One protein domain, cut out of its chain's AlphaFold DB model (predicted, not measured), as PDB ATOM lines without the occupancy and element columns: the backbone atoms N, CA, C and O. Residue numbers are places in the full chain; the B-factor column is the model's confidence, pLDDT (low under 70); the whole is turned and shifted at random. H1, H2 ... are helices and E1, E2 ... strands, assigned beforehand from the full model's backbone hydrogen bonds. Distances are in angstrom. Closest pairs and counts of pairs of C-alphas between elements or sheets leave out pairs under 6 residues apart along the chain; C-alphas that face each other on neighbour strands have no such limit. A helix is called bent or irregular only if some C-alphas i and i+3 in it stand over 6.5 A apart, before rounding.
ATOM      1  N   GLU A   3     497.418 473.111 455.530       86.50
ATOM      2  CA  GLU A   3     498.097 472.289 454.534       86.50
ATOM      3  C   GLU A   3     499.592 472.289 454.850       86.50
ATOM      4  O   GLU A   3     500.128 473.255 455.403       86.50
ATOM      5  N   TYR A   4     500.257 471.179 454.561       88.81
ATOM      6  CA  TYR A   4     501.681 470.989 454.801       88.81
ATOM      7  C   TYR A   4     502.366 470.871 453.450       88.81
ATOM      8  O   TYR A   4     502.234 469.852 452.784       88.81
ATOM      9  N   MET A   5     503.081 471.909 453.042       88.94
ATOM     10  CA  MET A   5     503.870 471.893 451.817       88.94
ATOM     11  C   MET A   5     505.245 471.306 452.107       88.94
ATOM     12  O   MET A   5     505.980 471.848 452.937       88.94
ATOM     13  N   SER A   6     505.596 470.211 451.442       90.25
ATOM     14  CA  SER A   6     506.944 469.651 451.484       90.25
ATOM     15  C   SER A   6     507.883 470.548 450.684       90.25
ATOM     16  O   SER A   6     507.711 470.703 449.481       90.25
ATOM     17  N   ILE A   7     508.852 471.158 451.363       91.38
ATOM     18  CA  ILE A   7     509.862 472.027 450.743       91.38
ATOM     19  C   ILE A   7     510.996 471.180 450.179       91.38
ATOM     20  O   ILE A   7     511.422 471.351 449.044       91.38
ATOM     21  N   VAL A   8     511.507 470.265 451.000       92.12
ATOM     22  CA  VAL A   8     512.603 469.380 450.624       92.12
ATOM     23  C   VAL A   8     512.537 468.116 451.466       92.12
ATOM     24  O   VAL A   8     512.197 468.160 452.653       92.12
ATOM     25  N   PHE A   9     512.881 466.988 450.857       91.94
ATOM     26  CA  PHE A   9     513.034 465.713 451.539       91.94
ATOM     27  C   PHE A   9     514.301 465.032 451.031       91.94
ATOM     28  O   PHE A   9     514.380 464.659 449.864       91.94
ATOM     29  N   ILE A  10     515.295 464.921 451.909       93.06
ATOM     30  CA  ILE A  10     516.633 464.425 451.598       93.06
ATOM     31  C   ILE A  10     516.815 463.076 452.292       93.06
ATOM     32  O   ILE A  10     516.470 462.919 453.466       93.06
ATOM     33  N   GLN A  11     517.330 462.089 451.561       93.38
ATOM     34  CA  GLN A  11     517.446 460.704 452.017       93.38
ATOM     35  C   GLN A  11     518.777 460.088 451.586       93.38
ATOM     36  O   GLN A  11     519.388 460.530 450.614       93.38
ATOM     37  N   ASN A  12     519.160 458.992 452.243       91.50
ATOM     38  CA  ASN A  12     520.379 458.235 451.955       91.50
ATOM     39  C   ASN A  12     521.632 459.119 452.112       91.50
ATOM     40  O   ASN A  12     521.725 459.888 453.065       91.50
ATOM     41  N   GLU A  13     522.597 459.006 451.198       91.38
ATOM     42  CA  GLU A  13     523.884 459.716 451.257       91.38
ATOM     43  C   GLU A  13     523.719 461.242 451.268       91.38
ATOM     44  O   GLU A  13     524.441 461.939 451.974       91.38
ATOM     45  N   GLU A  14     522.716 461.781 450.571       91.56
ATOM     46  CA  GLU A  14     522.468 463.228 450.545       91.56
ATOM     47  C   GLU A  14     522.034 463.770 451.915       91.56
ATOM     48  O   GLU A  14     522.230 464.949 452.214       91.56
ATOM     49  N   ALA A  15     521.461 462.918 452.776       94.38
ATOM     50  CA  ALA A  15     521.040 463.314 454.114       94.38
ATOM     51  C   ALA A  15     522.216 463.415 455.096       94.38
ATOM     52  O   ALA A  15     522.037 463.949 456.189       94.38
ATOM     53  N   GLU A  16     523.408 462.934 454.731       93.75
ATOM     54  CA  GLU A  16     524.575 462.926 455.614       93.75
ATOM     55  C   GLU A  16     524.957 464.344 456.061       93.75
ATOM     56  O   GLU A  16     525.124 464.595 457.252       93.75
ATOM     57  N   GLU A  17     525.021 465.306 455.139       94.31
ATOM     58  CA  GLU A  17     525.358 466.698 455.460       94.31
ATOM     59  C   GLU A  17     524.343 467.366 456.413       94.31
ATOM     60  O   GLU A  17     524.750 467.820 457.490       94.31
ATOM     61  N   PRO A  18     523.031 467.413 456.109       95.06
ATOM     62  CA  PRO A  18     522.055 468.018 457.014       95.06
ATOM     63  C   PRO A  18     521.914 467.268 458.351       95.06
ATOM     64  O   PRO A  18     521.674 467.912 459.376       95.06
ATOM     65  N   LEU A  19     522.101 465.941 458.387       94.75
ATOM     66  CA  LEU A  19     522.127 465.175 459.641       94.75
ATOM     67  C   LEU A  19     523.385 465.478 460.467       94.75
ATOM     68  O   LEU A  19     523.279 465.674 461.676       94.75
ATOM     69  N   ASN A  20     524.548 465.630 459.835       95.56
ATOM     70  CA  ASN A  20     525.775 466.053 460.514       95.56
ATOM     71  C   ASN A  20     525.639 467.466 461.097       95.56
ATOM     72  O   ASN A  20     526.069 467.717 462.223       95.56
ATOM     73  N   ILE A  21     524.998 468.395 460.377       96.38
ATOM     74  CA  ILE A  21     524.671 469.731 460.903       96.38
ATOM     75  C   ILE A  21     523.740 469.610 462.115       96.38
ATOM     76  O   ILE A  21     523.951 470.292 463.119       96.38
ATOM     77  N   LEU A  22     522.738 468.730 462.052       95.38
ATOM     78  CA  LEU A  22     521.816 468.488 463.159       95.38
ATOM     79  C   LEU A  22     522.542 467.980 464.407       95.38
ATOM     80  O   LEU A  22     522.263 468.467 465.503       95.38
ATOM     81  N   GLU A  23     523.470 467.039 464.255       94.06
ATOM     82  CA  GLU A  23     524.235 466.474 465.369       94.06
ATOM     83  C   GLU A  23     525.277 467.454 465.927       94.06
ATOM     84  O   GLU A  23     525.417 467.576 467.144       94.06
ATOM     85  N   ALA A  24     525.978 468.191 465.061       96.69
ATOM     86  CA  ALA A  24     527.065 469.082 465.465       96.69
ATOM     87  C   ALA A  24     526.587 470.455 465.964       96.69
ATOM     88  O   ALA A  24     527.174 471.020 466.887       96.69
ATOM     89  N   GLN A  25     525.546 471.018 465.341       96.50
ATOM     90  CA  GLN A  25     525.086 472.398 465.565       96.50
ATOM     91  C   GLN A  25     523.662 472.473 466.132       96.50
ATOM     92  O   GLN A  25     523.230 473.525 466.608       96.50
ATOM     93  N   GLY A  26     522.929 471.360 466.124       95.38
ATOM     94  CA  GLY A  26     521.586 471.262 466.676       95.38
ATOM     95  C   GLY A  26     520.467 471.526 465.666       95.38
ATOM     96  O   GLY A  26     520.665 471.887 464.505       95.38
ATOM     97  N   LYS A  27     519.233 471.353 466.149       95.44
ATOM     98  CA  LYS A  27     518.016 471.332 465.318       95.44
ATOM     99  C   LYS A  27     517.733 472.654 464.598       95.44
ATOM    100  O   LYS A  27     517.252 472.629 463.472       95.44
ATOM    101  N   GLY A  28     518.031 473.791 465.232       95.06
ATOM    102  CA  GLY A  28     517.822 475.115 464.634       95.06
ATOM    103  C   GLY A  28     518.727 475.360 463.425       95.06
ATOM    104  O   GLY A  28     518.255 475.821 462.391       95.06
ATOM    105  N   ALA A  29     520.002 474.967 463.520       96.00
ATOM    106  CA  ALA A  29     520.953 475.083 462.418       96.00
ATOM    107  C   ALA A  29     520.573 474.174 461.238       96.00
ATOM    108  O   ALA A  29     520.568 474.626 460.096       96.00
ATOM    109  N   ALA A  30     520.180 472.926 461.512       96.00
ATOM    110  CA  ALA A  30     519.704 472.008 460.476       96.00
ATOM    111  C   ALA A  30     518.431 472.523 459.788       96.00
ATOM    112  O   ALA A  30     518.341 472.515 458.563       96.00
ATOM    113  N   LEU A  31     517.471 473.052 460.555       95.38
ATOM    114  CA  LEU A  31     516.266 473.659 459.993       95.38
ATOM    115  C   LEU A  31     516.617 474.858 459.105       95.38
ATOM    116  O   LEU A  31     516.088 474.971 458.003       95.38
ATOM    117  N   GLN A  32     517.519 475.737 459.549       94.69
ATOM    118  CA  GLN A  32     517.970 476.880 458.753       94.69
ATOM    119  C   GLN A  32     518.673 476.446 457.462       94.69
ATOM    120  O   GLN A  32     518.432 477.052 456.421       94.69
ATOM    121  N   TYR A  33     519.490 475.393 457.513       94.81
ATOM    122  CA  TYR A  33     520.128 474.811 456.335       94.81
ATOM    123  C   TYR A  33     519.084 474.321 455.323       94.81
ATOM    124  O   TYR A  33     519.124 474.710 454.162       94.81
ATOM    125  N   LEU A  34     518.068 473.570 455.764       94.00
ATOM    126  CA  LEU A  34     516.998 473.083 454.881       94.00
ATOM    127  C   LEU A  34     516.142 474.207 454.278       94.00
ATOM    128  O   LEU A  34     515.561 474.045 453.205       94.00
ATOM    129  N   ARG A  35     516.061 475.367 454.936       92.25
ATOM    130  CA  ARG A  35     515.319 476.525 454.416       92.25
ATOM    131  C   ARG A  35     515.955 477.146 453.176       92.25
ATOM    132  O   ARG A  35     515.281 477.933 452.523       92.25
ATOM    133  N   GLN A  36     517.190 476.792 452.814       92.25
ATOM    134  CA  GLN A  36     517.785 477.262 451.558       92.25
ATOM    135  C   GLN A  36     517.040 476.743 450.314       92.25
ATOM    136  O   GLN A  36     517.152 477.349 449.254       92.25
ATOM    137  N   TRP A  37     516.267 475.658 450.454       90.38
ATOM    138  CA  TRP A  37     515.394 475.119 449.405       90.38
ATOM    139  C   TRP A  37     513.967 475.699 449.430       90.38
ATOM    140  O   TRP A  37     513.157 475.341 448.583       90.38
ATOM    141  N   ASP A  38     513.628 476.592 450.371       88.19
ATOM    142  CA  ASP A  38     512.339 477.306 450.360       88.19
ATOM    143  C   ASP A  38     512.393 478.456 449.345       88.19
ATOM    144  O   ASP A  38     512.674 479.605 449.696       88.19
ATOM    145  N   TYR A  39     512.152 478.134 448.073       83.56
ATOM    146  CA  TYR A  39     512.148 479.106 446.976       83.56
ATOM    147  C   TYR A  39     510.873 479.966 446.914       83.56
ATOM    148  O   TYR A  39     510.867 480.985 446.223       83.56
ATOM    149  N   GLY A  40     509.808 479.615 447.646       75.31
ATOM    150  CA  GLY A  40     508.532 480.332 447.593       75.31
ATOM    151  C   GLY A  40     507.308 479.441 447.797       75.31
ATOM    152  O   GLY A  40     507.401 478.343 448.337       75.31
ATOM    153  N   GLU A  41     506.135 479.955 447.421       63.34
ATOM    154  CA  GLU A  41     504.832 479.359 447.757       63.34
ATOM    155  C   GLU A  41     504.334 478.254 446.802       63.34
ATOM    156  O   GLU A  41     503.312 477.661 447.120       63.34
ATOM    157  N   ASP A  42     505.037 477.919 445.709       60.38
ATOM    158  CA  ASP A  42     504.460 477.076 444.634       60.38
ATOM    159  C   ASP A  42     505.267 475.826 444.213       60.38
ATOM    160  O   ASP A  42     504.837 475.110 443.311       60.38
ATOM    161  N   ASP A  43     506.403 475.509 444.842       64.56
ATOM    162  CA  ASP A  43     507.295 474.441 444.335       64.56
ATOM    163  C   ASP A  43     507.189 473.087 445.076       64.56
ATOM    164  O   ASP A  43     507.945 472.161 444.778       64.56
ATOM    165  N   GLY A  44     506.276 472.946 446.045       71.06
ATOM    166  CA  GLY A  44     506.207 471.776 446.928       71.06
ATOM    167  C   GLY A  44     504.888 471.003 446.883       71.06
ATOM    168  O   GLY A  44     503.809 471.583 446.800       71.06
ATOM    169  N   GLU A  45     504.961 469.678 447.030       80.19
ATOM    170  CA  GLU A  45     503.777 468.828 447.215       80.19
ATOM    171  C   GLU A  45     503.070 469.175 448.535       80.19
ATOM    172  O   GLU A  45     503.691 469.191 449.604       80.19
ATOM    173  N   THR A  46     501.765 469.454 448.472       84.81
ATOM    174  CA  THR A  46     500.951 469.792 449.646       84.81
ATOM    175  C   THR A  46     500.188 468.587 450.171       84.81
ATOM    176  O   THR A  46     499.486 467.905 449.425       84.81
ATOM    177  N   TYR A  47     500.236 468.391 451.483       82.81
ATOM    178  CA  TYR A  47     499.534 467.323 452.182       82.81
ATOM    179  C   TYR A  47     498.482 467.895 453.141       82.81
ATOM    180  O   TYR A  47     498.718 468.927 453.780       82.81
ATOM    181  N   PRO A  48     497.324 467.230 453.301       81.25
ATOM    182  CA  PRO A  48     496.299 467.649 454.261       81.25
ATOM    183  C   PRO A  48     496.714 467.404 455.724       81.25
ATOM    184  O   PRO A  48     496.134 467.978 456.643       81.25
ATOM    185  N   GLU A  49     497.726 466.562 455.951       82.00
ATOM    186  CA  GLU A  49     498.223 466.164 457.268       82.00
ATOM    187  C   GLU A  49     499.755 466.213 457.305       82.00
ATOM    188  O   GLU A  49     500.410 466.250 456.265       82.00
ATOM    189  N   ASN A  50     500.333 466.249 458.511       75.50
ATOM    190  CA  ASN A  50     501.785 466.275 458.674       75.50
ATOM    191  C   ASN A  50     502.378 464.957 458.136       75.50
ATOM    192  O   ASN A  50     502.003 463.905 458.652       75.50
ATOM    193  N   PRO A  51     503.309 464.993 457.164       72.88
ATOM    194  CA  PRO A  51     503.886 463.782 456.582       72.88
ATOM    195  C   PRO A  51     504.865 463.041 457.510       72.88
ATOM    196  O   PRO A  51     505.384 461.997 457.125       72.88
ATOM    197  N   ALA A  52     505.137 463.553 458.717       79.62
ATOM    198  CA  ALA A  52     505.983 462.875 459.694       79.62
ATOM    199  C   ALA A  52     505.407 461.505 460.101       79.62
ATOM    200  O   ALA A  52     504.273 461.406 460.581       79.62
ATOM    201  N   GLY A  53     506.216 460.454 459.967       76.56
ATOM    202  CA  GLY A  53     505.907 459.121 460.468       76.56
ATOM    203  C   GLY A  53     505.940 459.055 461.997       76.56
ATOM    204  O   GLY A  53     506.561 459.873 462.671       76.56
ATOM    205  N   SER A  54     505.306 458.035 462.581       78.06
ATOM    206  CA  SER A  54     505.253 457.847 464.042       78.06
ATOM    207  C   SER A  54     506.619 457.599 464.701       78.06
ATOM    208  O   SER A  54     506.747 457.776 465.910       78.06
ATOM    209  N   GLY A  55     507.624 457.186 463.923       81.62
ATOM    210  CA  GLY A  55     509.008 457.006 464.369       81.62
ATOM    211  C   GLY A  55     509.895 458.240 464.192       81.62
ATOM    212  O   GLY A  55     511.061 458.194 464.579       81.62
ATOM    213  N   ASP A  56     509.370 459.325 463.622       88.69
ATOM    214  CA  ASP A  56     510.174 460.487 463.261       88.69
ATOM    215  C   ASP A  56     510.348 461.430 464.439       88.69
ATOM    216  O   ASP A  56     509.415 461.741 465.188       88.69
ATOM    217  N   SER A  57     511.555 461.972 464.559       92.44
ATOM    218  CA  SER A  57     511.756 463.149 465.385       92.44
ATOM    219  C   SER A  57     511.302 464.377 464.611       92.44
ATOM    220  O   SER A  57     511.700 464.589 463.469       92.44
ATOM    221  N   THR A  58     510.493 465.215 465.256       93.31
ATOM    222  CA  THR A  58     510.049 466.482 464.675       93.31
ATOM    223  C   THR A  58     510.608 467.666 465.448       93.31
ATOM    224  O   THR A  58     510.819 467.627 466.666       93.31
ATOM    225  N   TYR A  59     510.874 468.744 464.726       94.81
ATOM    226  CA  TYR A  59     511.253 470.034 465.276       94.81
ATOM    227  C   TYR A  59     510.471 471.121 464.558       94.81
ATOM    228  O   TYR A  59     510.399 471.131 463.333       94.81
ATOM    229  N   ARG A  60     509.866 472.030 465.317       93.12
ATOM    230  CA  ARG A  60     509.023 473.084 464.761       93.12
ATOM    231  C   ARG A  60     509.574 474.451 465.115       93.12
ATOM    232  O   ARG A  60     509.786 474.740 466.291       93.12
ATOM    233  N   GLU A  61     509.677 475.307 464.108       94.00
ATOM    234  CA  GLU A  61     510.009 476.719 464.258       94.00
ATOM    235  C   GLU A  61     509.049 477.566 463.409       94.00
ATOM    236  O   GLU A  61     509.051 477.518 462.179       94.00
ATOM    237  N   GLY A  62     508.159 478.311 464.073       91.62
ATOM    238  CA  GLY A  62     507.105 479.084 463.408       91.62
ATOM    239  C   GLY A  62     506.168 478.208 462.562       91.62
ATOM    240  O   GLY A  62     505.426 477.366 463.093       91.62
ATOM    241  N   ASN A  63     506.207 478.430 461.246       91.38
ATOM    242  CA  ASN A  63     505.440 477.679 460.251       91.38
ATOM    243  C   ASN A  63     506.237 476.527 459.632       91.38
ATOM    244  O   ASN A  63     505.696 475.827 458.792       91.38
ATOM    245  N   TYR A  64     507.487 476.303 460.026       92.56
ATOM    246  CA  TYR A  64     508.295 475.210 459.498       92.56
ATOM    247  C   TYR A  64     508.299 474.025 460.456       92.56
ATOM    248  O   TYR A  64     508.418 474.194 461.672       92.56
ATOM    249  N   ILE A  65     508.179 472.828 459.899       93.69
ATOM    250  CA  ILE A  65     508.302 471.551 460.592       93.69
ATOM    251  C   ILE A  65     509.413 470.775 459.900       93.69
ATOM    252  O   ILE A  65     509.287 470.412 458.737       93.69
ATOM    253  N   MET A  66     510.491 470.521 460.623       94.62
ATOM    254  CA  MET A  66     511.542 469.606 460.214       94.62
ATOM    255  C   MET A  66     511.239 468.221 460.782       94.62
ATOM    256  O   MET A  66     510.993 468.096 461.984       94.62
ATOM    257  N   SER A  67     511.291 467.197 459.938       94.94
ATOM    258  CA  SER A  67     511.117 465.791 460.312       94.94
ATOM    259  C   SER A  67     512.385 465.037 459.955       94.94
ATOM    260  O   SER A  67     512.895 465.197 458.851       94.94
ATOM    261  N   TYR A  68     512.929 464.250 460.875       94.00
ATOM    262  CA  TYR A  68     514.194 463.560 460.653       94.00
ATOM    263  C   TYR A  68     514.259 462.227 461.388       94.00
ATOM    264  O   TYR A  68     513.663 462.040 462.455       94.00
ATOM    265  N   ASN A  69     515.043 461.320 460.822       92.62
ATOM    266  CA  ASN A  69     515.374 460.042 461.414       92.62
ATOM    267  C   ASN A  69     516.826 459.701 461.073       92.62
ATOM    268  O   ASN A  69     517.119 459.181 459.997       92.62
ATOM    269  N   SER A  70     517.739 459.977 462.006       86.81
ATOM    270  CA  SER A  70     519.168 459.708 461.820       86.81
ATOM    271  C   SER A  70     519.460 458.216 461.624       86.81
ATOM    272  O   SER A  70     520.398 457.865 460.922       86.81
ATOM    273  N   SER A  71     518.645 457.325 462.202       87.56
ATOM    274  CA  SER A  71     518.822 455.874 462.059       87.56
ATOM    275  C   SER A  71     518.404 455.350 460.686       87.56
ATOM    276  O   SER A  71     518.951 454.351 460.232       87.56
ATOM    277  N   MET A  72     517.437 456.001 460.035       89.06
ATOM    278  CA  MET A  72     517.008 455.666 458.672       89.06
ATOM    279  C   MET A  72     517.664 456.546 457.599       89.06
ATOM    280  O   MET A  72     517.466 456.292 456.415       89.06
ATOM    281  N   GLY A  73     518.446 457.555 457.992       92.50
ATOM    282  CA  GLY A  73     519.195 458.402 457.067       92.50
ATOM    283  C   GLY A  73     518.309 459.324 456.232       92.50
ATOM    284  O   GLY A  73     518.520 459.437 455.027       92.50
ATOM    285  N   TYR A  74     517.304 459.964 456.838       93.88
ATOM    286  CA  TYR A  74     516.525 460.998 456.155       93.88
ATOM    287  C   TYR A  74     516.217 462.206 457.025       93.88
ATOM    288  O   TYR A  74     516.127 462.134 458.257       93.88
ATOM    289  N   ILE A  75     516.006 463.324 456.341       94.69
ATOM    290  CA  ILE A  75     515.621 464.600 456.916       94.69
ATOM    291  C   ILE A  75     514.831 465.412 455.890       94.69
ATOM    292  O   ILE A  75     515.170 465.470 454.711       94.69
ATOM    293  N   GLY A  76     513.754 466.043 456.337       93.56
ATOM    294  CA  GLY A  76     512.879 466.835 455.491       93.56
ATOM    295  C   GLY A  76     512.374 468.081 456.187       93.56
ATOM    296  O   GLY A  76     512.374 468.176 457.416       93.56
ATOM    297  N   LEU A  77     511.918 469.026 455.375       93.69
ATOM    298  CA  LEU A  77     511.325 470.276 455.812       93.69
ATOM    299  C   LEU A  77     509.958 470.452 455.163       93.69
ATOM    300  O   LEU A  77     509.811 470.397 453.945       93.69
ATOM    301  N   CYS A  78     508.966 470.720 455.996       92.00
ATOM    302  CA  CYS A  78     507.618 471.077 455.595       92.00
ATOM    303  C   CYS A  78     507.278 472.480 456.088       92.00
ATOM    304  O   CYS A  78     507.713 472.906 457.160       92.00
ATOM    305  N   LYS A  79     506.444 473.185 455.335       90.88
ATOM    306  CA  LYS A  79     505.903 474.495 455.684       90.88
ATOM    307  C   LYS A  79     504.397 474.375 455.860       90.88
ATOM    308  O   LYS A  79     503.691 473.873 454.995       90.88
ATOM    309  N   ILE A  80     503.900 474.826 457.002       89.81
ATOM    310  CA  ILE A  80     502.477 474.914 457.294       89.81
ATOM    311  C   ILE A  80     501.944 476.128 456.544       89.81
ATOM    312  O   ILE A  80     502.205 477.272 456.929       89.81
ATOM    313  N   ILE A  81     501.172 475.868 455.501       86.94
ATOM    314  CA  ILE A  81     500.438 476.890 454.778       86.94
ATOM    315  C   ILE A  81     499.053 476.964 455.401       86.94
ATOM    316  O   ILE A  81     498.322 475.978 455.543       86.94
ATOM    317  N   THR A  82     498.698 478.166 455.841       75.44
ATOM    318  CA  THR A  82     497.302 478.457 456.136       75.44
ATOM    319  C   THR A  82     496.696 478.910 454.830       75.44
ATOM    320  O   THR A  82     496.736 480.097 454.518       75.44
ATOM    321  N   SER A  83     496.139 477.964 454.079       65.88
ATOM    322  CA  SER A  83     495.236 478.298 452.988       65.88
ATOM    323  C   SER A  83     494.029 478.969 453.628       65.88
ATOM    324  O   SER A  83     493.114 478.323 454.160       65.88
TER     325      SER A  83
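Overview. This is residues 3 to 83 of the 90 residues of an uncharacterized protein of Lentisphaerae bacterium ADurb.Bin242 (UniProt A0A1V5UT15). A twisted sheet of four strands has two helices, H1 and H2, packed across one face, and a long loop, residues 38 to 56, swings from H2 past edge strand E1 to E2. The printed part has 81 residues, with E1, H1, H2, E2, E3 and E4 along the chain. The sheet's order is E1, E4, E3, E2, antiparallel throughout, and the class is mixed, helices and strands. The whole is compact, with a radius of gyration of the C-alphas of 11.7 A and spans of 35 by 25 by 21 A.

Along the chain. E1, residues 3 to 11, begins at C-alpha 3 (498.097, 472.289, 454.534), bends by 57 degrees at residue 7 and is 22.7 A long. H1 is residues 12 to 25, 20.2 A, and only just irregular: C-alphas 14 and 17 are 6.7 A apart. H2 is residues 27 to 37, E2 57 to 61 and E3 64 to 69. E4, residues 74 to 82, 26.0 A, ends at C-alpha 82 (497.302, 478.457, 456.136).

Arrangement. E1 and E4 are antiparallel, with N 5 and O 79 at 2.8 A. E4 and E3 form a hairpin, with N 76 and O 67 at 2.8 A. E3 and E2 form another, with N 59 and O 66 at 2.8 A. E2, E3 and E4 make a meander, each strand the antiparallel neighbour of the one before. H1 and H2 lie on the same face, two layers with the sheet, at heights of 8.6 A and 8.5 A, both across the strands. They form a helical hairpin and touch, H1 with residues 18 to 22 alone; the closest C-alphas, of Leu 22 and Ala 30, are 4.9 A apart. O i to N i+4 pairs are within hydrogen-bond range in 7 of 10 for H1 and 5 of 7 for H2.

Size, cuts and confidence. The farthest C-alphas, of Ala 24 and Ser 83, are 35.4 A apart. The printed part has no cut. The link from H2 to E2 is long, and its residues 46 to 47 pair antiparallel with 4 to 5 of E1. Residues 41 to 43 and 83 have pLDDT under 70.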